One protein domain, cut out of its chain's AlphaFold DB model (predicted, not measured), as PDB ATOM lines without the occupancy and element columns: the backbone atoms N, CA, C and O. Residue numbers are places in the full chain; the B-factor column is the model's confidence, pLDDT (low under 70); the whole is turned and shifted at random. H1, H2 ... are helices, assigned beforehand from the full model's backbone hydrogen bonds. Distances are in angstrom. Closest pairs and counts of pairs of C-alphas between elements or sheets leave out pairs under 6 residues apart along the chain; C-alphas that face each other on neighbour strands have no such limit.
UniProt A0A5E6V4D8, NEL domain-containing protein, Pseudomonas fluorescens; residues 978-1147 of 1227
ATOM      1  N   THR A 978     -36.936 -58.129 -37.640       67.94
ATOM      2  CA  THR A 978     -35.592 -58.334 -38.185       67.94
ATOM      3  C   THR A 978     -34.731 -57.077 -37.994       67.94
ATOM      4  O   THR A 978     -35.224 -55.956 -38.090       67.94
ATOM      5  N   ASP A 979     -33.441 -57.250 -37.683       67.31
ATOM      6  CA  ASP A 979     -32.467 -56.168 -37.435       67.31
ATOM      7  C   ASP A 979     -32.790 -55.204 -36.262       67.31
ATOM      8  O   ASP A 979     -32.064 -54.235 -36.022       67.31
ATOM      9  N   SER A 980     -33.796 -55.515 -35.434       78.81
ATOM     10  CA  SER A 980     -34.176 -54.722 -34.248       78.81
ATOM     11  C   SER A 980     -33.134 -54.744 -33.118       78.81
ATOM     12  O   SER A 980     -33.086 -53.839 -32.278       78.81
ATOM     13  N   ALA A 981     -32.248 -55.746 -33.091       71.81
ATOM     14  CA  ALA A 981     -31.291 -55.954 -32.004       71.81
ATOM     15  C   ALA A 981     -30.380 -54.736 -31.760       71.81
ATOM     16  O   ALA A 981     -30.140 -54.362 -30.611       71.81
ATOM     17  N   GLY A 982     -29.903 -54.080 -32.826       67.81
ATOM     18  CA  GLY A 982     -29.058 -52.883 -32.718       67.81
ATOM     19  C   GLY A 982     -29.767 -51.720 -32.017       67.81
ATOM     20  O   GLY A 982     -29.157 -51.044 -31.180       67.81
ATOM     21  N   PHE A 983     -31.060 -51.554 -32.305       82.88
ATOM     22  CA  PHE A 983     -31.942 -50.538 -31.734       82.88
ATOM     23  C   PHE A 983     -32.246 -50.797 -30.254       82.88
ATOM     24  O   PHE A 983     -32.039 -49.917 -29.422       82.88
ATOM     25  N   PHE A 984     -32.616 -52.021 -29.871       83.94
ATOM     26  CA  PHE A 984     -32.866 -52.343 -28.458       83.94
ATOM     27  C   PHE A 984     -31.597 -52.339 -27.598       83.94
ATOM     28  O   PHE A 984     -31.650 -51.989 -26.417       83.94
ATOM     29  N   LEU A 985     -30.438 -52.653 -28.183       76.12
ATOM     30  CA  LEU A 985     -29.154 -52.451 -27.514       76.12
ATOM     31  C   LEU A 985     -28.887 -50.959 -27.246       76.12
ATOM     32  O   LEU A 985     -28.416 -50.640 -26.161       76.12
ATOM     33  N   LEU A 986     -29.230 -50.053 -28.173       80.25
ATOM     34  CA  LEU A 986     -29.127 -48.604 -27.945       80.25
ATOM     35  C   LEU A 986     -30.055 -48.153 -26.807       80.25
ATOM     36  O   LEU A 986     -29.614 -47.428 -25.921       80.25
ATOM     37  N   LEU A 987     -31.310 -48.619 -26.793       86.38
ATOM     38  CA  LEU A 987     -32.271 -48.293 -25.729       86.38
ATOM     39  C   LEU A 987     -31.826 -48.799 -24.356       86.38
ATOM     40  O   LEU A 987     -32.052 -48.135 -23.344       86.38
ATOM     41  N   ARG A 988     -31.176 -49.964 -24.300       81.94
ATOM     42  CA  ARG A 988     -30.531 -50.438 -23.073       81.94
ATOM     43  C   ARG A 988     -29.388 -49.507 -22.673       81.94
ATOM     44  O   ARG A 988     -29.337 -49.087 -21.523       81.94
ATOM     45  N   ASP A 989     -28.492 -49.181 -23.600       76.19
ATOM     46  CA  ASP A 989     -27.299 -48.377 -23.315       76.19
ATOM     47  C   ASP A 989     -27.667 -46.933 -22.896       76.19
ATOM     48  O   ASP A 989     -26.994 -46.348 -22.046       76.19
ATOM     49  N   LEU A 990     -28.796 -46.393 -23.384       81.31
ATOM     50  CA  LEU A 990     -29.350 -45.095 -22.968       81.31
ATOM     51  C   LEU A 990     -29.619 -45.009 -21.462       81.31
ATOM     52  O   LEU A 990     -29.479 -43.928 -20.892       81.31
ATOM     53  N   THR A 991     -29.933 -46.127 -20.797       80.81
ATOM     54  CA  THR A 991     -30.159 -46.147 -19.338       80.81
ATOM     55  C   THR A 991     -28.908 -45.784 -18.523       80.81
ATOM     56  O   THR A 991     -29.021 -45.387 -17.364       80.81
ATOM     57  N   GLY A 992     -27.715 -45.854 -19.128       70.69
ATOM     58  CA  GLY A 992     -26.451 -45.433 -18.515       70.69
ATOM     59  C   GLY A 992     -26.130 -43.938 -18.662       70.69
ATOM     60  O   GLY A 992     -25.216 -43.440 -17.998       70.69
ATOM     61  N   THR A 993     -26.861 -43.199 -19.501       73.56
ATOM     62  CA  THR A 993     -26.548 -41.798 -19.841       73.56
ATOM     63  C   THR A 993     -26.903 -40.803 -18.729       73.56
ATOM     64  O   THR A 993     -27.626 -41.113 -17.778       73.56
ATOM     65  N   ALA A 994     -26.373 -39.579 -18.839       70.81
ATOM     66  CA  ALA A 994     -26.726 -38.466 -17.956       70.81
ATOM     67  C   ALA A 994     -28.217 -38.105 -18.062       70.81
ATOM     68  O   ALA A 994     -28.864 -37.878 -17.042       70.81
ATOM     69  N   ASP A 995     -28.756 -38.118 -19.286       74.12
ATOM     70  CA  ASP A 995     -30.149 -37.766 -19.599       74.12
ATOM     71  C   ASP A 995     -31.128 -38.743 -18.911       74.12
ATOM     72  O   ASP A 995     -32.129 -38.333 -18.332       74.12
ATOM     73  N   TYR A 996     -30.794 -40.039 -18.830       80.50
ATOM     74  CA  TYR A 996     -31.609 -41.001 -18.074       80.50
ATOM     75  C   TYR A 996     -31.565 -40.773 -16.554       80.50
ATOM     76  O   TYR A 996     -32.564 -40.983 -15.867       80.50
ATOM     77  N   ARG A 997     -30.418 -40.353 -16.006       76.31
ATOM     78  CA  ARG A 997     -30.244 -40.158 -14.554       76.31
ATOM     79  C   ARG A 997     -30.820 -38.839 -14.047       76.31
ATOM     80  O   ARG A 997     -31.325 -38.801 -12.929       76.31
ATOM     81  N   LEU A 998     -30.719 -37.775 -14.841       70.94
ATOM     82  CA  LEU A 998     -31.060 -36.409 -14.435       70.94
ATOM     83  C   LEU A 998     -32.426 -35.950 -14.973       70.94
ATOM     84  O   LEU A 998     -33.093 -35.153 -14.320       70.94
ATOM     85  N   THR A 999     -32.862 -36.472 -16.123       77.81
ATOM     86  CA  THR A 999     -34.039 -36.016 -16.890       77.81
ATOM     87  C   THR A 999     -34.870 -37.197 -17.421       77.81
ATOM     88  O   THR A 999     -35.396 -37.172 -18.534       77.81
ATOM     89  N   ARG A1000     -35.040 -38.241 -16.592       82.62
ATOM     90  CA  ARG A1000     -35.673 -39.522 -16.966       82.62
ATOM     91  C   ARG A1000     -37.042 -39.392 -17.638       82.62
ATOM     92  O   ARG A1000     -37.284 -40.081 -18.622       82.62
ATOM     93  N   GLU A1001     -37.945 -38.576 -17.095       81.06
ATOM     94  CA  GLU A1001     -39.322 -38.459 -17.607       81.06
ATOM     95  C   GLU A1001     -39.358 -37.923 -19.046       81.06
ATOM     96  O   GLU A1001     -40.077 -38.463 -19.886       81.06
ATOM     97  N   ASP A1002     -38.526 -36.924 -19.354       82.69
ATOM     98  CA  ASP A1002     -38.407 -36.353 -20.701       82.69
ATOM     99  C   ASP A1002     -37.823 -37.361 -21.694       82.69
ATOM    100  O   ASP A1002     -38.372 -37.565 -22.778       82.69
ATOM    101  N   LEU A1003     -36.746 -38.051 -21.299       86.19
ATOM    102  CA  LEU A1003     -36.144 -39.094 -22.127       86.19
ATOM    103  C   LEU A1003     -37.132 -40.245 -22.383       86.19
ATOM    104  O   LEU A1003     -37.185 -40.768 -23.493       86.19
ATOM    105  N   ASN A1004     -37.944 -40.615 -21.388       87.38
ATOM    106  CA  ASN A1004     -38.963 -41.655 -21.528       87.38
ATOM    107  C   ASN A1004     -40.012 -41.269 -22.585       87.38
ATOM    108  O   ASN A1004     -40.305 -42.064 -23.476       87.38
ATOM    109  N   LEU A1005     -40.518 -40.032 -22.552       85.50
ATOM    110  CA  LEU A1005     -41.449 -39.529 -23.568       85.50
ATOM    111  C   LEU A1005     -40.843 -39.579 -24.979       85.50
ATOM    112  O   LEU A1005     -41.489 -40.068 -25.905       85.50
ATOM    113  N   ARG A1006     -39.596 -39.125 -25.141       89.06
ATOM    114  CA  ARG A1006     -38.881 -39.110 -26.432       89.06
ATOM    115  C   ARG A1006     -38.647 -40.519 -26.988       89.06
ATOM    116  O   ARG A1006     -38.896 -40.765 -28.167       89.06
ATOM    117  N   VAL A1007     -38.230 -41.463 -26.141       91.19
ATOM    118  CA  VAL A1007     -38.047 -42.876 -26.526       91.19
ATOM    119  C   VAL A1007     -39.365 -43.495 -26.988       91.19
ATOM    120  O   VAL A1007     -39.401 -44.168 -28.018       91.19
ATOM    121  N   TRP A1008     -40.458 -43.247 -26.267       90.56
ATOM    122  CA  TRP A1008     -41.753 -43.818 -26.626       90.56
ATOM    123  C   TRP A1008     -42.376 -43.196 -27.873       90.56
ATOM    124  O   TRP A1008     -42.981 -43.929 -28.646       90.56
ATOM    125  N   GLN A1009     -42.150 -41.909 -28.147       89.19
ATOM    126  CA  GLN A1009     -42.520 -41.309 -29.437       89.19
ATOM    127  C   GLN A1009     -41.853 -42.037 -30.611       89.19
ATOM    128  O   GLN A1009     -42.494 -42.321 -31.621       89.19
ATOM    129  N   LEU A1010     -40.575 -42.389 -30.455       89.81
ATOM    130  CA  LEU A1010     -39.814 -43.154 -31.438       89.81
ATOM    131  C   LEU A1010     -40.348 -44.586 -31.605       89.81
ATOM    132  O   LEU A1010     -40.510 -45.041 -32.737       89.81
ATOM    133  N   LEU A1011     -40.655 -45.281 -30.504       90.06
ATOM    134  CA  LEU A1011     -41.230 -46.634 -30.527       90.06
ATOM    135  C   LEU A1011     -42.619 -46.656 -31.181       90.06
ATOM    136  O   LEU A1011     -42.885 -47.494 -32.041       90.06
ATOM    137  N   GLU A1012     -43.492 -45.720 -30.814       88.31
ATOM    138  CA  GLU A1012     -44.839 -45.600 -31.378       88.31
ATOM    139  C   GLU A1012     -44.787 -45.268 -32.878       88.31
ATOM    140  O   GLU A1012     -45.524 -45.859 -33.671       88.31
ATOM    141  N   ALA A1013     -43.873 -44.383 -33.296       84.25
ATOM    142  CA  ALA A1013     -43.663 -44.065 -34.707       84.25
ATOM    143  C   ALA A1013     -43.118 -45.266 -35.499       84.25
ATOM    144  O   ALA A1013     -43.640 -45.577 -36.567       84.25
ATOM    145  N   ALA A1014     -42.132 -45.988 -34.955       86.00
ATOM    146  CA  ALA A1014     -41.562 -47.181 -35.585       86.00
ATOM    147  C   ALA A1014     -42.573 -48.335 -35.702       86.00
ATOM    148  O   ALA A1014     -42.516 -49.124 -36.640       86.00
ATOM    149  N   GLN A1015     -43.523 -48.455 -34.774       82.94
ATOM    150  CA  GLN A1015     -44.573 -49.470 -34.876       82.94
ATOM    151  C   GLN A1015     -45.569 -49.174 -36.010       82.94
ATOM    152  O   GLN A1015     -46.173 -50.093 -36.568       82.94
ATOM    153  N   GLY A1016     -45.780 -47.890 -36.312       74.12
ATOM    154  CA  GLY A1016     -46.760 -47.432 -37.292       74.12
ATOM    155  C   GLY A1016     -46.240 -47.282 -38.722       74.12
ATOM    156  O   GLY A1016     -47.073 -47.182 -39.620       74.12
ATOM    157  N   ASP A1017     -44.919 -47.244 -38.929       75.69
ATOM    158  CA  ASP A1017     -44.286 -46.956 -40.224       75.69
ATOM    159  C   ASP A1017     -43.061 -47.859 -40.458       75.69
ATOM    160  O   ASP A1017     -42.030 -47.730 -39.787       75.69
ATOM    161  N   THR A1018     -43.165 -48.786 -41.420       73.06
ATOM    162  CA  THR A1018     -42.075 -49.723 -41.738       73.06
ATOM    163  C   THR A1018     -40.830 -49.034 -42.290       73.06
ATOM    164  O   THR A1018     -39.730 -49.424 -41.910       73.06
ATOM    165  N   ALA A1019     -40.963 -48.003 -43.129       65.56
ATOM    166  CA  ALA A1019     -39.811 -47.333 -43.734       65.56
ATOM    167  C   ALA A1019     -39.000 -46.565 -42.682       65.56
ATOM    168  O   ALA A1019     -37.776 -46.686 -42.630       65.56
ATOM    169  N   LEU A1020     -39.685 -45.837 -41.793       77.56
ATOM    170  CA  LEU A1020     -39.052 -45.192 -40.647       77.56
ATOM    171  C   LEU A1020     -38.408 -46.242 -39.738       77.56
ATOM    172  O   LEU A1020     -37.265 -46.076 -39.333       77.56
ATOM    173  N   ARG A1021     -39.101 -47.341 -39.430       85.31
ATOM    174  CA  ARG A1021     -38.553 -48.422 -38.598       85.31
ATOM    175  C   ARG A1021     -37.284 -49.032 -39.185       85.31
ATOM    176  O   ARG A1021     -36.311 -49.184 -38.455       85.31
ATOM    177  N   GLU A1022     -37.270 -49.345 -40.478       75.00
ATOM    178  CA  GLU A1022     -36.085 -49.851 -41.176       75.00
ATOM    179  C   GLU A1022     -34.952 -48.821 -41.171       75.00
ATOM    180  O   GLU A1022     -33.810 -49.175 -40.888       75.00
ATOM    181  N   GLU A1023     -35.250 -47.538 -41.407       71.62
ATOM    182  CA  GLU A1023     -34.267 -46.451 -41.334       71.62
ATOM    183  C   GLU A1023     -33.664 -46.327 -39.924       71.62
ATOM    184  O   GLU A1023     -32.441 -46.241 -39.771       71.62
ATOM    185  N   LEU A1024     -34.508 -46.366 -38.888       80.12
ATOM    186  CA  LEU A1024     -34.108 -46.302 -37.485       80.12
ATOM    187  C   LEU A1024     -33.288 -47.532 -37.075       80.12
ATOM    188  O   LEU A1024     -32.255 -47.380 -36.424       80.12
ATOM    189  N   PHE A1025     -33.705 -48.740 -37.467       80.12
ATOM    190  CA  PHE A1025     -32.995 -49.987 -37.170       80.12
ATOM    191  C   PHE A1025     -31.658 -50.051 -37.904       80.12
ATOM    192  O   PHE A1025     -30.630 -50.313 -37.281       80.12
ATOM    193  N   ALA A1026     -31.636 -49.726 -39.198       65.38
ATOM    194  CA  ALA A1026     -30.414 -49.674 -39.988       65.38
ATOM    195  C   ALA A1026     -29.416 -48.677 -39.390       65.38
ATOM    196  O   ALA A1026     -28.239 -49.011 -39.223       65.38
ATOM    197  N   PHE A1027     -29.875 -47.487 -38.996       65.12
ATOM    198  CA  PHE A1027     -29.015 -46.489 -38.368       65.12
ATOM    199  C   PHE A1027     -28.534 -46.930 -36.977       65.12
ATOM    200  O   PHE A1027     -27.346 -46.826 -36.677       65.12
ATOM    201  N   ALA A1028     -29.416 -47.502 -36.153       71.38
ATOM    202  CA  ALA A1028     -29.067 -48.009 -34.827       71.38
ATOM    203  C   ALA A1028     -28.215 -49.294 -34.858       71.38
ATOM    204  O   ALA A1028     -27.620 -49.658 -33.845       71.38
ATOM    205  N   SER A1029     -28.145 -49.992 -35.992       58.31
ATOM    206  CA  SER A1029     -27.292 -51.174 -36.199       58.31
ATOM    207  C   SER A1029     -25.850 -50.832 -36.603       58.31
ATOM    208  O   SER A1029     -24.998 -51.722 -36.663       58.31
ATOM    209  N   ALA A1030     -25.539 -49.555 -36.867       48.06
ATOM    210  CA  ALA A1030     -24.173 -49.118 -37.137       48.06
ATOM    211  C   ALA A1030     -23.264 -49.319 -35.896       48.06
ATOM    212  O   ALA A1030     -23.730 -49.130 -34.769       48.06
ATOM    213  N   PRO A1031     -21.976 -49.697 -36.066       43.12
ATOM    214  CA  PRO A1031     -21.054 -49.892 -34.946       43.12
ATOM    215  C   PRO A1031     -20.957 -48.627 -34.086       43.12
ATOM    216  O   PRO A1031     -20.604 -47.561 -34.581       43.12
ATOM    217  N   ARG A1032     -21.277 -48.743 -32.795       54.16
ATOM    218  CA  ARG A1032     -21.222 -47.628 -31.838       54.16
ATOM    219  C   ARG A1032     -19.820 -47.485 -31.269       54.16
ATOM    220  O   ARG A1032     -19.297 -48.444 -30.699       54.16
ATOM    221  N   THR A1033     -19.248 -46.297 -31.420       39.12
ATOM    222  CA  THR A1033     -17.846 -45.997 -31.136       39.12
ATOM    223  C   THR A1033     -17.595 -45.868 -29.629       39.12
ATOM    224  O   THR A1033     -17.015 -46.783 -29.069       39.12
ATOM    225  N   CYS A1034     -18.132 -44.879 -28.910       45.88
ATOM    226  CA  CYS A1034     -17.904 -44.669 -27.460       45.88
ATOM    227  C   CYS A1034     -19.087 -45.048 -26.544       45.88
ATOM    228  O   CYS A1034     -20.202 -45.281 -27.007       45.88
ATOM    229  N   VAL A1035     -18.877 -45.006 -25.221       37.38
ATOM    230  CA  VAL A1035     -19.962 -44.904 -24.218       37.38
ATOM    231  C   VAL A1035     -20.718 -43.564 -24.352       37.38
ATOM    232  O   VAL A1035     -21.941 -43.557 -24.232       37.38
ATOM    233  N   ASP A1036     -20.049 -42.483 -24.768       44.50
ATOM    234  CA  ASP A1036     -20.670 -41.173 -25.053       44.50
ATOM    235  C   ASP A1036     -21.315 -41.072 -26.453       44.50
ATOM    236  O   ASP A1036     -22.094 -40.162 -26.727       44.50
ATOM    237  N   SER A1037     -21.124 -42.086 -27.313       59.56
ATOM    238  CA  SER A1037     -21.773 -42.178 -28.638       59.56
ATOM    239  C   SER A1037     -23.263 -42.547 -28.578       59.56
ATOM    240  O   SER A1037     -23.968 -42.495 -29.586       59.56
ATOM    241  N   VAL A1038     -23.760 -42.934 -27.400       67.75
ATOM    242  CA  VAL A1038     -25.148 -43.374 -27.202       67.75
ATOM    243  C   VAL A1038     -26.115 -42.192 -27.296       67.75
ATOM    244  O   VAL A1038     -27.137 -42.298 -27.976       67.75
ATOM    245  N   ALA A1039     -25.778 -41.061 -26.666       71.56
ATOM    246  CA  ALA A1039     -26.589 -39.846 -26.715       71.56
ATOM    247  C   ALA A1039     -26.618 -39.255 -28.133       71.56
ATOM    248  O   ALA A1039     -27.687 -38.929 -28.633       71.56
ATOM    249  N   ASP A1040     -25.473 -39.219 -28.821       70.19
ATOM    250  CA  ASP A1040     -25.383 -38.733 -30.202       70.19
ATOM    251  C   ASP A1040     -26.118 -39.617 -31.208       70.19
ATOM    252  O   ASP A1040     -26.818 -39.116 -32.093       70.19
ATOM    253  N   CYS A1041     -26.003 -40.938 -31.063       74.12
ATOM    254  CA  CYS A1041     -26.745 -41.878 -31.894       74.12
ATOM    255  C   CYS A1041     -28.256 -41.696 -31.698       74.12
ATOM    256  O   CYS A1041     -28.990 -41.625 -32.683       74.12
ATOM    257  N   PHE A1042     -28.720 -41.540 -30.452       85.75
ATOM    258  CA  PHE A1042     -30.130 -41.280 -30.171       85.75
ATOM    259  C   PHE A1042     -30.594 -39.918 -30.707       85.75
ATOM    260  O   PHE A1042     -31.614 -39.859 -31.389       85.75
ATOM    261  N   SER A1043     -29.805 -38.856 -30.528       83.06
ATOM    262  CA  SER A1043     -30.071 -37.535 -31.109       83.06
ATOM    263  C   SER A1043     -30.236 -37.574 -32.627       83.06
ATOM    264  O   SER A1043     -31.122 -36.926 -33.185       83.06
ATOM    265  N   ALA A1044     -29.418 -38.364 -33.323       77.75
ATOM    266  CA  ALA A1044     -29.537 -38.536 -34.766       77.75
ATOM    267  C   ALA A1044     -30.814 -39.297 -35.173       77.75
ATOM    268  O   ALA A1044     -31.429 -38.946 -36.184       77.75
ATOM    269  N   LEU A1045     -31.245 -40.298 -34.392       84.56
ATOM    270  CA  LEU A1045     -32.540 -40.964 -34.588       84.56
ATOM    271  C   LEU A1045     -33.705 -39.990 -34.362       84.56
ATOM    272  O   LEU A1045     -34.657 -39.975 -35.140       84.56
ATOM    273  N   GLU A1046     -33.609 -39.128 -33.351       87.75
ATOM    274  CA  GLU A1046     -34.624 -38.114 -33.068       87.75
ATOM    275  C   GLU A1046     -34.727 -37.055 -34.157       87.75
ATOM    276  O   GLU A1046     -35.831 -36.671 -34.521       87.75
ATOM    277  N   VAL A1047     -33.610 -36.589 -34.722       82.94
ATOM    278  CA  VAL A1047     -33.645 -35.638 -35.842       82.94
ATOM    279  C   VAL A1047     -34.352 -36.247 -37.060       82.94
ATOM    280  O   VAL A1047     -35.153 -35.561 -37.699       82.94
ATOM    281  N   ARG A1048     -34.118 -37.535 -37.352       83.06
ATOM    282  CA  ARG A1048     -34.825 -38.267 -38.420       83.06
ATOM    283  C   ARG A1048     -36.314 -38.388 -38.120       83.06
ATOM    284  O   ARG A1048     -37.129 -38.043 -38.973       83.06
ATOM    285  N   TYR A1049     -36.666 -38.779 -36.895       87.81
ATOM    286  CA  TYR A1049     -38.054 -38.806 -36.437       87.81
ATOM    287  C   TYR A1049     -38.718 -37.427 -36.539       87.81
ATOM    288  O   TYR A1049     -39.819 -37.332 -37.063       87.81
ATOM    289  N   LEU A1050     -38.064 -36.343 -36.112       84.75
ATOM    290  CA  LEU A1050     -38.609 -34.983 -36.166       84.75
ATOM    291  C   LEU A1050     -38.807 -34.498 -37.605       84.75
ATOM    292  O   LEU A1050     -39.799 -33.827 -37.884       84.75
ATOM    293  N   LEU A1051     -37.904 -34.849 -38.525       80.88
ATOM    294  CA  LEU A1051     -38.056 -34.539 -39.948       80.88
ATOM    295  C   LEU A1051     -39.200 -35.347 -40.573       80.88
ATOM    296  O   LEU A1051     -40.019 -34.795 -41.311       80.88
ATOM    297  N   TRP A1052     -39.289 -36.638 -40.245       83.12
ATOM    298  CA  TRP A1052     -40.416 -37.487 -40.625       83.12
ATOM    299  C   TRP A1052     -41.729 -36.924 -40.062       83.12
ATOM    300  O   TRP A1052     -42.691 -36.742 -40.802       83.12
ATOM    301  N   HIS A1053     -41.760 -36.528 -38.794       82.81
ATOM    302  CA  HIS A1053     -42.928 -35.970 -38.127       82.81
ATOM    303  C   HIS A1053     -43.341 -34.615 -38.727       82.81
ATOM    304  O   HIS A1053     -44.522 -34.399 -38.990       82.81
ATOM    305  N   ALA A1054     -42.391 -33.725 -39.034       79.38
ATOM    306  CA  ALA A1054     -42.663 -32.432 -39.673       79.38
ATOM    307  C   ALA A1054     -43.341 -32.574 -41.047       79.38
ATOM    308  O   ALA A1054     -44.136 -31.713 -41.415       79.38
ATOM    309  N   ARG A1055     -43.072 -33.673 -41.763       71.81
ATOM    310  CA  ARG A1055     -43.736 -34.034 -43.024       71.81
ATOM    311  C   ARG A1055     -45.106 -34.680 -42.799       71.81
ATOM    312  O   ARG A1055     -46.083 -34.296 -43.429       71.81
ATOM    313  N   HIS A1056     -45.199 -35.631 -41.868       67.88
ATOM    314  CA  HIS A1056     -46.356 -36.531 -41.758       67.88
ATOM    315  C   HIS A1056     -47.410 -36.117 -40.708       67.88
ATOM    316  O   HIS A1056     -48.490 -36.710 -40.653       67.88
ATOM    317  N   GLN A1057     -47.139 -35.118 -39.859       68.38
ATOM    318  CA  GLN A1057     -48.097 -34.649 -38.849       68.38
ATOM    319  C   GLN A1057     -49.250 -33.854 -39.496       68.38
ATOM    320  O   GLN A1057     -49.029 -33.069 -40.416       68.38
ATOM    321  N   GLN A1058     -50.477 -34.013 -38.997       54.75
ATOM    322  CA  GLN A1058     -51.575 -33.083 -39.278       54.75
ATOM    323  C   GLN A1058     -51.478 -31.901 -38.313       54.75
ATOM    324  O   GLN A1058     -51.486 -32.089 -37.098       54.75
ATOM    325  N   SER A1059     -51.352 -30.694 -38.852       63.41
ATOM    326  CA  SER A1059     -51.282 -29.449 -38.091       63.41
ATOM    327  C   SER A1059     -52.121 -28.390 -38.795       63.41
ATOM    328  O   SER A1059     -52.321 -28.467 -40.007       63.41
ATOM    329  N   GLU A1060     -52.594 -27.398 -38.045       66.12
ATOM    330  CA  GLU A1060     -53.227 -26.201 -38.608       66.12
ATOM    331  C   GLU A1060     -52.230 -25.372 -39.438       66.12
ATOM    332  O   GLU A1060     -52.628 -24.620 -40.325       66.12
ATOM    333  N   LEU A1061     -50.923 -25.536 -39.183       69.50
ATOM    334  CA  LEU A1061     -49.861 -24.878 -39.938       69.50
ATOM    335  C   LEU A1061     -49.603 -25.579 -41.286       69.50
ATOM    336  O   LEU A1061     -49.419 -26.805 -41.312       69.50
ATOM    337  N   PRO A1062     -49.477 -24.813 -42.392       81.00
ATOM    338  CA  PRO A1062     -49.087 -25.347 -43.692       81.00
ATOM    339  C   PRO A1062     -47.790 -26.160 -43.621       81.00
ATOM    340  O   PRO A1062     -46.873 -25.849 -42.857       81.00
ATOM    341  N   GLU A1063     -47.691 -27.198 -44.449       80.31
ATOM    342  CA  GLU A1063     -46.508 -28.063 -44.524       80.31
ATOM    343  C   GLU A1063     -45.218 -27.274 -44.811       80.31
ATOM    344  O   GLU A1063     -44.228 -27.472 -44.106       80.31
ATOM    345  N   ALA A1064     -45.257 -26.299 -45.734       84.50
ATOM    346  CA  ALA A1064     -44.140 -25.384 -45.991       84.50
ATOM    347  C   ALA A1064     -43.596 -24.744 -44.710       84.50
ATOM    348  O   ALA A1064     -42.388 -24.729 -44.477       84.50
ATOM    349  N   SER A1065     -44.487 -24.225 -43.863       86.50
ATOM    350  CA  SER A1065     -44.097 -23.517 -42.648       86.50
ATOM    351  C   SER A1065     -43.410 -24.451 -41.654       86.50
ATOM    352  O   SER A1065     -42.409 -24.078 -41.046       86.50
ATOM    353  N   ARG A1066     -43.895 -25.692 -41.532       85.56
ATOM    354  CA  ARG A1066     -43.294 -26.711 -40.658       85.56
ATOM    355  C   ARG A1066     -41.923 -27.159 -41.156       85.56
ATOM    356  O   ARG A1066     -40.989 -27.264 -40.360       85.56
ATOM    357  N   LEU A1067     -41.780 -27.374 -42.464       86.25
ATOM    358  CA  LEU A1067     -40.507 -27.751 -43.080       86.25
ATOM    359  C   LEU A1067     -39.460 -26.644 -42.968       86.25
ATOM    360  O   LEU A1067     -38.311 -26.931 -42.643       86.25
ATOM    361  N   LEU A1068     -39.845 -25.385 -43.177       89.56
ATOM    362  CA  LEU A1068     -38.927 -24.257 -43.039       89.56
ATOM    363  C   LEU A1068     -38.557 -23.981 -41.579       89.56
ATOM    364  O   LEU A1068     -37.397 -23.686 -41.297       89.56
ATOM    365  N   ALA A1069     -39.495 -24.135 -40.639       88.44
ATOM    366  CA  ALA A1069     -39.187 -24.077 -39.211       88.44
ATOM    367  C   ALA A1069     -38.177 -25.171 -38.819       88.44
ATOM    368  O   ALA A1069     -37.187 -24.898 -38.138       88.44
ATOM    369  N   MET A1070     -38.356 -26.397 -39.322       89.00
ATOM    370  CA  MET A1070     -37.377 -27.472 -39.137       89.00
ATOM    371  C   MET A1070     -36.033 -27.148 -39.809       89.00
ATOM    372  O   MET A1070     -34.982 -27.379 -39.215       89.00
ATOM    373  N   ALA A1071     -36.038 -26.562 -41.009       87.94
ATOM    374  CA  ALA A1071     -34.822 -26.150 -41.705       87.94
ATOM    375  C   ALA A1071     -34.038 -25.080 -40.928       87.94
ATOM    376  O   ALA A1071     -32.819 -25.193 -40.828       87.94
ATOM    377  N   ARG A1072     -34.714 -24.100 -40.306       91.38
ATOM    378  CA  ARG A1072     -34.084 -23.120 -39.399       91.38
ATOM    379  C   ARG A1072     -33.417 -23.811 -38.210       91.38
ATOM    380  O   ARG A1072     -32.249 -23.562 -37.924       91.38
ATOM    381  N   ARG A1073     -34.114 -24.746 -37.561       92.12
ATOM    382  CA  ARG A1073     -33.577 -25.517 -36.423       92.12
ATOM    383  C   ARG A1073     -32.365 -26.374 -36.813       92.12
ATOM    384  O   ARG A1073     -31.382 -26.425 -36.077       92.12
ATOM    385  N   LEU A1074     -32.393 -26.996 -37.994       89.38
ATOM    386  CA  LEU A1074     -31.258 -27.742 -38.554       89.38
ATOM    387  C   LEU A1074     -30.086 -26.832 -38.934       89.38
ATOM    388  O   LEU A1074     -28.937 -27.192 -38.679       89.38
ATOM    389  N   PHE A1075     -30.359 -25.650 -39.493       92.00
ATOM    390  CA  PHE A1075     -29.338 -24.644 -39.774       92.00
ATOM    391  C   PHE A1075     -28.615 -24.243 -38.486       92.00
ATOM    392  O   PHE A1075     -27.388 -24.305 -38.430       92.00
ATOM    393  N   ARG A1076     -29.366 -23.913 -37.423       94.06
ATOM    394  CA  ARG A1076     -28.802 -23.574 -36.107       94.06
ATOM    395  C   ARG A1076     -27.921 -24.702 -35.571       94.06
ATOM    396  O   ARG A1076     -26.797 -24.435 -35.157       94.06
ATOM    397  N   LEU A1077     -28.379 -25.955 -35.650       91.81
ATOM    398  CA  LEU A1077     -27.601 -27.123 -35.224       91.81
ATOM    399  C   LEU A1077     -26.295 -27.278 -36.014       91.81
ATOM    400  O   LEU A1077     -25.239 -27.452 -35.412       91.81
ATOM    401  N   GLU A1078     -26.337 -27.157 -37.344       87.88
ATOM    402  CA  GLU A1078     -25.137 -27.260 -38.184       87.88
ATOM    403  C   GLU A1078     -24.141 -26.125 -37.899       87.88
ATOM    404  O   GLU A1078     -22.930 -26.353 -37.859       87.88
ATOM    405  N   ARG A1079     -24.635 -24.902 -37.659       91.00
ATOM    406  CA  ARG A1079     -23.788 -23.763 -37.279       91.00
ATOM    407  C   ARG A1079     -23.143 -23.969 -35.906       91.00
ATOM    408  O   ARG A1079     -21.950 -23.707 -35.768       91.00
ATOM    409  N   VAL A1080     -23.889 -24.466 -34.915       91.69
ATOM    410  CA  VAL A1080     -23.355 -24.797 -33.580       91.69
ATOM    411  C   VAL A1080     -22.264 -25.863 -33.683       91.69
ATOM    412  O   VAL A1080     -21.180 -25.678 -33.138       91.69
ATOM    413  N   GLU A1081     -22.497 -26.920 -34.458       82.94
ATOM    414  CA  GLU A1081     -21.510 -27.966 -34.754       82.94
ATOM    415  C   GLU A1081     -20.254 -27.416 -35.450       82.94
ATOM    416  O   GLU A1081     -19.128 -27.790 -35.123       82.94
ATOM    417  N   GLN A1082     -20.411 -26.486 -36.397       84.50
ATOM    418  CA  GLN A1082     -19.272 -25.842 -37.051       84.50
ATOM    419  C   GLN A1082     -18.447 -25.000 -36.067       84.50
ATOM    420  O   GLN A1082     -17.216 -25.032 -36.135       84.50
ATOM    421  N   ILE A1083     -19.101 -24.270 -35.159       88.31
ATOM    422  CA  ILE A1083     -18.438 -23.463 -34.126       88.31
ATOM    423  C   ILE A1083     -17.722 -24.368 -33.122       88.31
ATOM    424  O   ILE A1083     -16.553 -24.124 -32.831       88.31
ATOM    425  N   ALA A1084     -18.369 -25.447 -32.672       82.88
ATOM    426  CA  ALA A1084     -17.740 -26.446 -31.816       82.88
ATOM    427  C   ALA A1084     -16.477 -27.012 -32.485       82.88
ATOM    428  O   ALA A1084     -15.414 -27.020 -31.879       82.88
ATOM    429  N   ARG A1085     -16.528 -27.367 -33.779       79.44
ATOM    430  CA  ARG A1085     -15.343 -27.842 -34.529       79.44
ATOM    431  C   ARG A1085     -14.236 -26.808 -34.666       79.44
ATOM    432  O   ARG A1085     -13.065 -27.177 -34.693       79.44
ATOM    433  N   GLN A1086     -14.577 -25.532 -34.797       81.69
ATOM    434  CA  GLN A1086     -13.584 -24.458 -34.835       81.69
ATOM    435  C   GLN A1086     -12.917 -24.264 -33.473       81.69
ATOM    436  O   GLN A1086     -11.699 -24.108 -33.424       81.69
ATOM    437  N   ASP A1087     -13.692 -24.324 -32.390       80.75
ATOM    438  CA  ASP A1087     -13.185 -24.265 -31.020       80.75
ATOM    439  C   ASP A1087     -12.298 -25.480 -30.705       80.75
ATOM    440  O   ASP A1087     -11.195 -25.319 -30.193       80.75
ATOM    441  N   MET A1088     -12.697 -26.680 -31.136       73.38
ATOM    442  CA  MET A1088     -11.886 -27.899 -31.022       73.38
ATOM    443  C   MET A1088     -10.546 -27.771 -31.759       73.38
ATOM    444  O   MET A1088      -9.496 -27.986 -31.163       73.38
ATOM    445  N   ARG A1089     -10.549 -27.310 -33.019       71.75
ATOM    446  CA  ARG A1089      -9.307 -27.071 -33.785       71.75
ATOM    447  C   ARG A1089      -8.402 -26.010 -33.166       71.75
ATOM    448  O   ARG A1089      -7.197 -26.041 -33.378       71.75
ATOM    449  N   ALA A1090      -8.965 -25.046 -32.440       72.06
ATOM    450  CA  ALA A1090      -8.183 -24.043 -31.724       72.06
ATOM    451  C   ALA A1090      -7.548 -24.598 -30.434       72.06
ATOM    452  O   ALA A1090      -6.622 -23.985 -29.904       72.06
ATOM    453  N   ARG A1091      -8.029 -25.748 -29.941       70.69
ATOM    454  CA  ARG A1091      -7.614 -26.420 -28.700       70.69
ATOM    455  C   ARG A1091      -6.816 -27.712 -28.940       70.69
ATOM    456  O   ARG A1091      -6.567 -28.436 -27.981       70.69
ATOM    457  N   ASP A1092      -6.395 -27.975 -30.180       52.19
ATOM    458  CA  ASP A1092      -5.792 -29.240 -30.660       52.19
ATOM    459  C   ASP A1092      -4.548 -29.695 -29.847       52.19
ATOM    460  O   ASP A1092      -4.224 -30.877 -29.791       52.19
ATOM    461  N   ASP A1093      -3.893 -28.777 -29.121       51.28
ATOM    462  CA  ASP A1093      -2.739 -29.059 -28.248       51.28
ATOM    463  C   ASP A1093      -3.100 -29.467 -26.793       51.28
ATOM    464  O   ASP A1093      -2.203 -29.785 -26.010       51.28
ATOM    465  N   LEU A1094      -4.382 -29.448 -26.389       53.06
ATOM    466  CA  LEU A1094      -4.824 -29.606 -24.985       53.06
ATOM    467  C   LEU A1094      -5.496 -30.951 -24.645       53.06
ATOM    468  O   LEU A1094      -5.779 -31.187 -23.472       53.06
ATOM    469  N   GLY A1095      -5.728 -31.836 -25.622       49.88
ATOM    470  CA  GLY A1095      -6.252 -33.191 -25.377       49.88
ATOM    471  C   GLY A1095      -7.691 -33.252 -24.844       49.88
ATOM    472  O   GLY A1095      -7.994 -34.120 -24.031       49.88
ATOM    473  N   VAL A1096      -8.558 -32.322 -25.255       54.09
ATOM    474  CA  VAL A1096      -9.976 -32.276 -24.849       54.09
ATOM    475  C   VAL A1096     -10.814 -33.185 -25.760       54.09
ATOM    476  O   VAL A1096     -10.626 -33.148 -26.975       54.09
ATOM    477  N   ASP A1097     -11.734 -33.970 -25.189       56.47
ATOM    478  CA  ASP A1097     -12.610 -34.886 -25.934       56.47
ATOM    479  C   ASP A1097     -13.530 -34.120 -26.908       56.47
ATOM    480  O   ASP A1097     -14.316 -33.249 -26.514       56.47
ATOM    481  N   GLU A1098     -13.426 -34.446 -28.200       61.81
ATOM    482  CA  GLU A1098     -14.191 -33.815 -29.278       61.81
ATOM    483  C   GLU A1098     -15.711 -33.998 -29.105       61.81
ATOM    484  O   GLU A1098     -16.505 -33.111 -29.447       61.81
ATOM    485  N   VAL A1099     -16.130 -35.134 -28.542       58.69
ATOM    486  CA  VAL A1099     -17.546 -35.453 -28.327       58.69
ATOM    487  C   VAL A1099     -18.098 -34.623 -27.172       58.69
ATOM    488  O   VAL A1099     -19.170 -34.031 -27.306       58.69
ATOM    489  N   GLU A1100     -17.356 -34.484 -26.072       69.50
ATOM    490  CA  GLU A1100     -17.796 -33.710 -24.905       69.50
ATOM    491  C   GLU A1100     -17.888 -32.206 -25.191       69.50
ATOM    492  O   GLU A1100     -18.831 -31.554 -24.738       69.50
ATOM    493  N   VAL A1101     -16.963 -31.643 -25.981       74.50
ATOM    494  CA  VAL A1101     -17.018 -30.225 -26.386       74.50
ATOM    495  C   VAL A1101     -18.218 -29.972 -27.293       74.50
ATOM    496  O   VAL A1101     -18.981 -29.033 -27.048       74.50
ATOM    497  N   SER A1102     -18.437 -30.816 -28.310       78.88
ATOM    498  CA  SER A1102     -19.612 -30.682 -29.177       78.88
ATOM    499  C   SER A1102     -20.916 -30.826 -28.386       78.88
ATOM    500  O   SER A1102     -21.828 -30.000 -28.520       78.88
ATOM    501  N   LEU A1103     -20.988 -31.814 -27.490       77.56
ATOM    502  CA  LEU A1103     -22.157 -32.056 -26.653       77.56
ATOM    503  C   LEU A1103     -22.390 -30.908 -25.657       77.56
ATOM    504  O   LEU A1103     -23.537 -30.526 -25.445       77.56
ATOM    505  N   ALA A1104     -21.343 -30.276 -25.121       83.44
ATOM    506  CA  ALA A1104     -21.463 -29.092 -24.267       83.44
ATOM    507  C   ALA A1104     -22.053 -27.880 -25.002       83.44
ATOM    508  O   ALA A1104     -22.941 -27.215 -24.463       83.44
ATOM    509  N   TYR A1105     -21.631 -27.617 -26.244       86.75
ATOM    510  CA  TYR A1105     -22.249 -26.578 -27.073       86.75
ATOM    511  C   TYR A1105     -23.701 -26.917 -27.429       86.75
ATOM    512  O   TYR A1105     -24.571 -26.048 -27.345       86.75
ATOM    513  N   ARG A1106     -23.985 -28.172 -27.792       88.25
ATOM    514  CA  ARG A1106     -25.327 -28.629 -28.179       88.25
ATOM    515  C   ARG A1106     -26.307 -28.608 -27.014       88.25
ATOM    516  O   ARG A1106     -27.376 -28.033 -27.163       88.25
ATOM    517  N   VAL A1107     -25.944 -29.159 -25.857       87.31
ATOM    518  CA  VAL A1107     -26.779 -29.147 -24.643       87.31
ATOM    519  C   VAL A1107     -26.924 -27.721 -24.108       87.31
ATOM    520  O   VAL A1107     -28.035 -27.288 -23.805       87.31
ATOM    521  N   GLY A1108     -25.829 -26.952 -24.052       86.75
ATOM    522  CA  GLY A1108     -25.829 -25.580 -23.539       86.75
ATOM    523  C   GLY A1108     -26.661 -24.600 -24.372       86.75
ATOM    524  O   GLY A1108     -27.230 -23.663 -23.816       86.75
ATOM    525  N   LEU A1109     -26.770 -24.830 -25.685       91.25
ATOM    526  CA  LEU A1109     -27.545 -23.994 -26.609       91.25
ATOM    527  C   LEU A1109     -28.874 -24.622 -27.046       91.25
ATOM    528  O   LEU A1109     -29.623 -23.975 -27.778       91.25
ATOM    529  N   ALA A1110     -29.195 -25.844 -26.605       88.50
ATOM    530  CA  ALA A1110     -30.382 -26.578 -27.050       88.50
ATOM    531  C   ALA A1110     -31.675 -25.792 -26.830       88.50
ATOM    532  O   ALA A1110     -32.482 -25.678 -27.749       88.50
ATOM    533  N   LEU A1111     -31.852 -25.228 -25.631       86.31
ATOM    534  CA  LEU A1111     -33.031 -24.431 -25.285       86.31
ATOM    535  C   LEU A1111     -32.989 -23.033 -25.909       86.31
ATOM    536  O   LEU A1111     -34.010 -22.550 -26.377       86.31
ATOM    537  N   GLU A1112     -31.821 -22.384 -25.934       89.69
ATOM    538  CA  GLU A1112     -31.695 -21.004 -26.426       89.69
ATOM    539  C   GLU A1112     -31.872 -20.889 -27.951       89.69
ATOM    540  O   GLU A1112     -32.368 -19.873 -28.440       89.69
ATOM    541  N   LEU A1113     -31.436 -21.903 -28.704       90.19
ATOM    542  CA  LEU A1113     -31.495 -21.943 -30.171       90.19
ATOM    543  C   LEU A1113     -32.505 -22.971 -30.703       90.19
ATOM    544  O   LEU A1113     -32.605 -23.156 -31.917       90.19
ATOM    545  N   GLU A1114     -33.245 -23.639 -29.816       90.25
ATOM    546  CA  GLU A1114     -34.240 -24.671 -30.146       90.25
ATOM    547  C   GLU A1114     -33.688 -25.825 -30.999       90.25
ATOM    548  O   GLU A1114     -34.318 -26.309 -31.954       90.25
ATOM    549  N   LEU A1115     -32.478 -26.276 -30.664       91.00
ATOM    550  CA  LEU A1115     -31.777 -27.302 -31.428       91.00
ATOM    551  C   LEU A1115     -32.581 -28.621 -31.427       91.00
ATOM    552  O   LEU A1115     -33.023 -29.081 -30.372       91.00
ATOM    553  N   PRO A1116     -32.804 -29.252 -32.594       87.81
ATOM    554  CA  PRO A1116     -33.652 -30.431 -32.697       87.81
ATOM    555  C   PRO A1116     -32.936 -31.681 -32.171       87.81
ATOM    556  O   PRO A1116     -31.764 -31.893 -32.477       87.81
ATOM    557  N   GLY A1117     -33.655 -32.514 -31.410       82.94
ATOM    558  CA  GLY A1117     -33.195 -33.838 -30.967       82.94
ATOM    559  C   GLY A1117     -31.971 -33.822 -30.047       82.94
ATOM    560  O   GLY A1117     -31.140 -34.712 -30.149       82.94
ATOM    561  N   GLN A1118     -31.792 -32.793 -29.210       88.12
ATOM    562  CA  GLN A1118     -30.613 -32.675 -28.340       88.12
ATOM    563  C   GLN A1118     -30.877 -33.181 -26.913       88.12
ATOM    564  O   GLN A1118     -31.984 -32.983 -26.407       88.12
ATOM    565  N   PRO A1119     -29.886 -33.802 -26.239       81.69
ATOM    566  CA  PRO A1119     -30.015 -34.197 -24.836       81.69
ATOM    567  C   PRO A1119     -30.199 -32.976 -23.926       81.69
ATOM    568  O   PRO A1119     -29.755 -31.876 -24.262       81.69
ATOM    569  N   ARG A1120     -30.829 -33.158 -22.758       80.69
ATOM    570  CA  ARG A1120     -31.063 -32.058 -21.800       80.69
ATOM    571  C   ARG A1120     -30.030 -31.975 -20.688       80.69
ATOM    572  O   ARG A1120     -29.922 -30.936 -20.041       80.69
ATOM    573  N   ALA A1121     -29.278 -33.045 -20.468       73.88
ATOM    574  CA  ALA A1121     -28.241 -33.098 -19.452       73.88
ATOM    575  C   ALA A1121     -26.927 -33.662 -20.006       73.88
ATOM    576  O   ALA A1121     -26.924 -34.599 -20.803       73.88
ATOM    577  N   LEU A1122     -25.812 -33.107 -19.526       69.88
ATOM    578  CA  LEU A1122     -24.448 -33.535 -19.831       69.88
ATOM    579  C   LEU A1122     -23.761 -33.998 -18.539       69.88
ATOM    580  O   LEU A1122     -23.826 -33.306 -17.522       69.88
ATOM    581  N   GLN A1123     -23.095 -35.154 -18.567       59.97
ATOM    582  CA  GLN A1123     -22.217 -35.579 -17.474       59.97
ATOM    583  C   GLN A1123     -20.842 -34.932 -17.674       59.97
ATOM    584  O   GLN A1123     -20.383 -34.852 -18.802       59.97
ATOM    585  N   PHE A1124     -20.202 -34.462 -16.599       57.84
ATOM    586  CA  PHE A1124     -18.867 -33.844 -16.652       57.84
ATOM    587  C   PHE A1124     -18.760 -32.539 -17.471       57.84
ATOM    588  O   PHE A1124     -17.750 -32.286 -18.115       57.84
ATOM    589  N   ALA A1125     -19.745 -31.637 -17.378       58.19
ATOM    590  CA  ALA A1125     -19.705 -30.330 -18.059       58.19
ATOM    591  C   ALA A1125     -18.433 -29.485 -17.780       58.19
ATOM    592  O   ALA A1125     -18.081 -28.615 -18.575       58.19
ATOM    593  N   GLU A1126     -17.731 -29.743 -16.671       55.78
ATOM    594  CA  GLU A1126     -16.457 -29.098 -16.326       55.78
ATOM    595  C   GLU A1126     -15.267 -29.589 -17.179       55.78
ATOM    596  O   GLU A1126     -14.303 -28.843 -17.351       55.78
ATOM    597  N   VAL A1127     -15.338 -30.797 -17.756       55.38
ATOM    598  CA  VAL A1127     -14.264 -31.419 -18.560       55.38
ATOM    599  C   VAL A1127     -14.206 -30.830 -19.974       55.38
ATOM    600  O   VAL A1127     -13.118 -30.563 -20.481       55.38
ATOM    601  N   ALA A1128     -15.357 -30.469 -20.551       61.75
ATOM    602  CA  ALA A1128     -15.439 -29.801 -21.854       61.75
ATOM    603  C   ALA A1128     -14.839 -28.374 -21.865       61.75
ATOM    604  O   ALA A1128     -14.557 -27.818 -22.931       61.75
ATOM    605  N   GLN A1129     -14.657 -27.743 -20.693       70.81
ATOM    606  CA  GLN A1129     -14.115 -26.381 -20.537       70.81
ATOM    607  C   GLN A1129     -14.763 -25.342 -21.484       70.81
ATOM    608  O   GLN A1129     -14.091 -24.452 -22.013       70.81
ATOM    609  N   VAL A1130     -16.068 -25.458 -21.756       81.62
ATOM    610  CA  VAL A1130     -16.817 -24.474 -22.552       81.62
ATOM    611  C   VAL A1130     -17.387 -23.422 -21.607       81.62
ATOM    612  O   VAL A1130     -18.267 -23.690 -20.791       81.62
ATOM    613  N   SER A1131     -16.864 -22.201 -21.690       85.25
ATOM    614  CA  SER A1131     -17.315 -21.098 -20.842       85.25
ATOM    615  C   SER A1131     -18.672 -20.553 -21.292       85.25
ATOM    616  O   SER A1131     -19.019 -20.555 -22.474       85.25
ATOM    617  N   ARG A1132     -19.420 -19.962 -20.357       84.94
ATOM    618  CA  ARG A1132     -20.675 -19.267 -20.675       84.94
ATOM    619  C   ARG A1132     -20.492 -18.164 -21.728       84.94
ATOM    620  O   ARG A1132     -21.340 -17.996 -22.594       84.94
ATOM    621  N   GLN A1133     -19.359 -17.459 -21.703       86.56
ATOM    622  CA  GLN A1133     -19.040 -16.427 -22.693       86.56
ATOM    623  C   GLN A1133     -18.888 -17.008 -24.110       86.56
ATOM    624  O   GLN A1133     -19.278 -16.360 -25.082       86.56
ATOM    625  N   GLN A1134     -18.349 -18.224 -24.235       87.75
ATOM    626  CA  GLN A1134     -18.243 -18.930 -25.511       87.75
ATOM    627  C   GLN A1134     -19.608 -19.392 -26.030       87.75
ATOM    628  O   GLN A1134     -19.860 -19.250 -27.226       87.75
ATOM    629  N   LEU A1135     -20.504 -19.866 -25.156       91.06
ATOM    630  CA  LEU A1135     -21.888 -20.189 -25.531       91.06
ATOM    631  C   LEU A1135     -22.637 -18.937 -26.013       91.06
ATOM    632  O   LEU A1135     -23.209 -18.945 -27.098       91.06
ATOM    633  N   GLU A1136     -22.547 -17.822 -25.283       90.88
ATOM    634  CA  GLU A1136     -23.172 -16.551 -25.681       90.88
ATOM    635  C   GLU A1136     -22.598 -16.004 -27.002       90.88
ATOM    636  O   GLU A1136     -23.321 -15.441 -27.828       90.88
ATOM    637  N   ALA A1137     -21.290 -16.167 -27.231       90.25
ATOM    638  CA  ALA A1137     -20.660 -15.805 -28.497       90.25
ATOM    639  C   ALA A1137     -21.142 -16.694 -29.652       90.25
ATOM    640  O   ALA A1137     -21.454 -16.171 -30.723       90.25
ATOM    641  N   ALA A1138     -21.258 -18.005 -29.424       92.25
ATOM    642  CA  ALA A1138     -21.773 -18.950 -30.405       92.25
ATOM    643  C   ALA A1138     -23.245 -18.667 -30.741       92.25
ATOM    644  O   ALA A1138     -23.584 -18.559 -31.916       92.25
ATOM    645  N   ALA A1139     -24.096 -18.427 -29.740       92.44
ATOM    646  CA  ALA A1139     -25.497 -18.060 -29.941       92.44
ATOM    647  C   ALA A1139     -25.646 -16.788 -30.789       92.44
ATOM    648  O   ALA A1139     -26.441 -16.751 -31.731       92.44
ATOM    649  N   ARG A1140     -24.842 -15.750 -30.511       92.75
ATOM    650  CA  ARG A1140     -24.812 -14.533 -31.340       92.75
ATOM    651  C   ARG A1140     -24.368 -14.824 -32.771       92.75
ATOM    652  O   ARG A1140     -25.000 -14.331 -33.699       92.75
ATOM    653  N   ALA A1141     -23.316 -15.620 -32.959       91.69
ATOM    654  CA  ALA A1141     -22.814 -15.966 -34.288       91.69
ATOM    655  C   ALA A1141     -23.856 -16.736 -35.116       91.69
ATOM    656  O   ALA A1141     -24.049 -16.431 -36.291       91.69
ATOM    657  N   VAL A1142     -24.575 -17.676 -34.493       93.62
ATOM    658  CA  VAL A1142     -25.658 -18.431 -35.137       93.62
ATOM    659  C   VAL A1142     -26.799 -17.501 -35.552       93.62
ATOM    660  O   VAL A1142     -27.209 -17.546 -36.708       93.62
ATOM    661  N   ARG A1143     -27.260 -16.607 -34.665       92.75
ATOM    662  CA  ARG A1143     -28.332 -15.641 -34.977       92.75
ATOM    663  C   ARG A1143     -27.947 -14.675 -36.102       92.75
ATOM    664  O   ARG A1143     -28.770 -14.372 -36.958       92.75
ATOM    665  N   VAL A1144     -26.692 -14.216 -36.135       91.81
ATOM    666  CA  VAL A1144     -26.181 -13.365 -37.225       91.81
ATOM    667  C   VAL A1144     -26.156 -14.124 -38.554       91.81
ATOM    668  O   VAL A1144     -26.548 -13.567 -39.576       91.81
ATOM    669  N   ALA A1145     -25.727 -15.389 -38.549       89.81
ATOM    670  CA  ALA A1145     -25.736 -16.223 -39.746       89.81
ATOM    671  C   ALA A1145     -27.169 -16.523 -40.224       89.81
ATOM    672  O   ALA A1145     -27.430 -16.480 -41.425       89.81
ATOM    673  N   GLU A1146     -28.103 -16.763 -39.300       90.56
ATOM    674  CA  GLU A1146     -29.520 -17.016 -39.598       90.56
ATOM    675  C   GLU A1146     -30.210 -15.792 -40.215       90.56
ATOM    676  O   GLU A1146     -31.009 -15.940 -41.134       90.56
ATOM    677  N   ALA A1147     -29.856 -14.583 -39.768       86.81
ATOM    678  CA  ALA A1147     -30.372 -13.323 -40.309       86.81
ATOM    679  C   ALA A1147     -29.748 -12.912 -41.661       86.81
ATOM    680  O   ALA A1147     -30.059 -11.841 -42.182       86.81
TER     681      ALA A1147
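AT A GLANCE: This is residues 978 to 1147 of the 1227 residues of the protein "NEL domain-containing protein" of Pseudomonas fluorescens (UniProt A0A5E6V4D8). Two long helices, H5 and H6, meet near one end as a narrow V; H1, H3 and H4 pack on H5, while H8 packs on H6 with H6 residues 1072 to 1083 and H7 packs on it with H6 residues 1077 to 1088, toward its far end. H7 sits at the mouth of the V, and the short H2 lies near H3. The printed part has 170 residues with eight named helices, H1 to H8 in chain order, and no named strand: all helix, with mostly crossed packing. It is compact, with a radius of gyration of the C-alphas of 16.6 A and spans of 46 by 37 by 26 A.

HOW THE PARTS SIT: H6, residues 1063 to 1090, touches H5, residues 1037 to 1056, at a shallow tilt of 22 degrees, opposite ways, as a helical hairpin. H6 touches H5 with residues 1063 to 1070 alone, and H5 touches H6 with residues 1051 to 1055 alone; the closest C-alphas, of Ala 1054 and Arg 1066, are 5.8 A apart. With residues 1077 to 1088 alone, H6 touches H7, residues 1098 to 1110, as a hairpin at a steep tilt of 42 degrees; the closest C-alphas, of Ala 1084 and Ser 1102, are 5.3 A apart. H6 touches H8, residues 1132 to 1146, with residues 1072 to 1083 alone, closest at the C-alphas of Arg 1079 and Val 1142, 6.0 A. H7 and H8 touch and are only just about perpendicular, at 71 degrees, with the C-alphas of Tyr 1105 and Leu 1135 closest at 6.6 A. H5 is the hub, touching four helices. H4, residues 1018 to 1028, forms a hairpin with it at a shallow tilt of 19 degrees, closest at the C-alphas of Leu 1024 and Leu 1045, 6.3 A. H3, residues 1000 to 1016, touches H5 at a steep tilt of 54 degrees, closest at the C-alphas of Leu 1010 and Tyr 1049, 6.9 A; H3 and H4 touch only at the corner. H1, residues 981 to 990, touches H4, closest at the C-alphas of Phe 983 and Ala 1028, 4.9 A, and H5, closest at those of Leu 990 and Val 1038, 6.2 A. H2, residues 994 to 998, is close to H3 but not clearly touching it. H5 and H8 are apart. In H1 to H8 every O i to N i+4 pair is within hydrogen-bond range.

IN THESE COORDINATES: H1 begins at C-alpha 981 (-31.291, -55.954, -32.004). H3 measures 24.5 A, H5 28.4 A, and H6, the longest, 40.6 A, from C-alpha 1063 (-46.508, -28.063, -44.524) to C-alpha 1090. H8 measures 21.0 A and ends at C-alpha 1146 (-29.520, -17.016, -39.598).

THE WHOLE: The two C-alphas farthest apart, of Glu 1060 and Asp 1093, are 51.6 A apart. The printed part has no cut. The link from H7 to H8, residues 1111 to 1131, is long, and residues 1090 to 1095 stand free. Mean pLDDT of the printed part is 77.8; 38 residues are under 70, among them 1029 to 1038, 1092 to 1100 and 1122 to 1128.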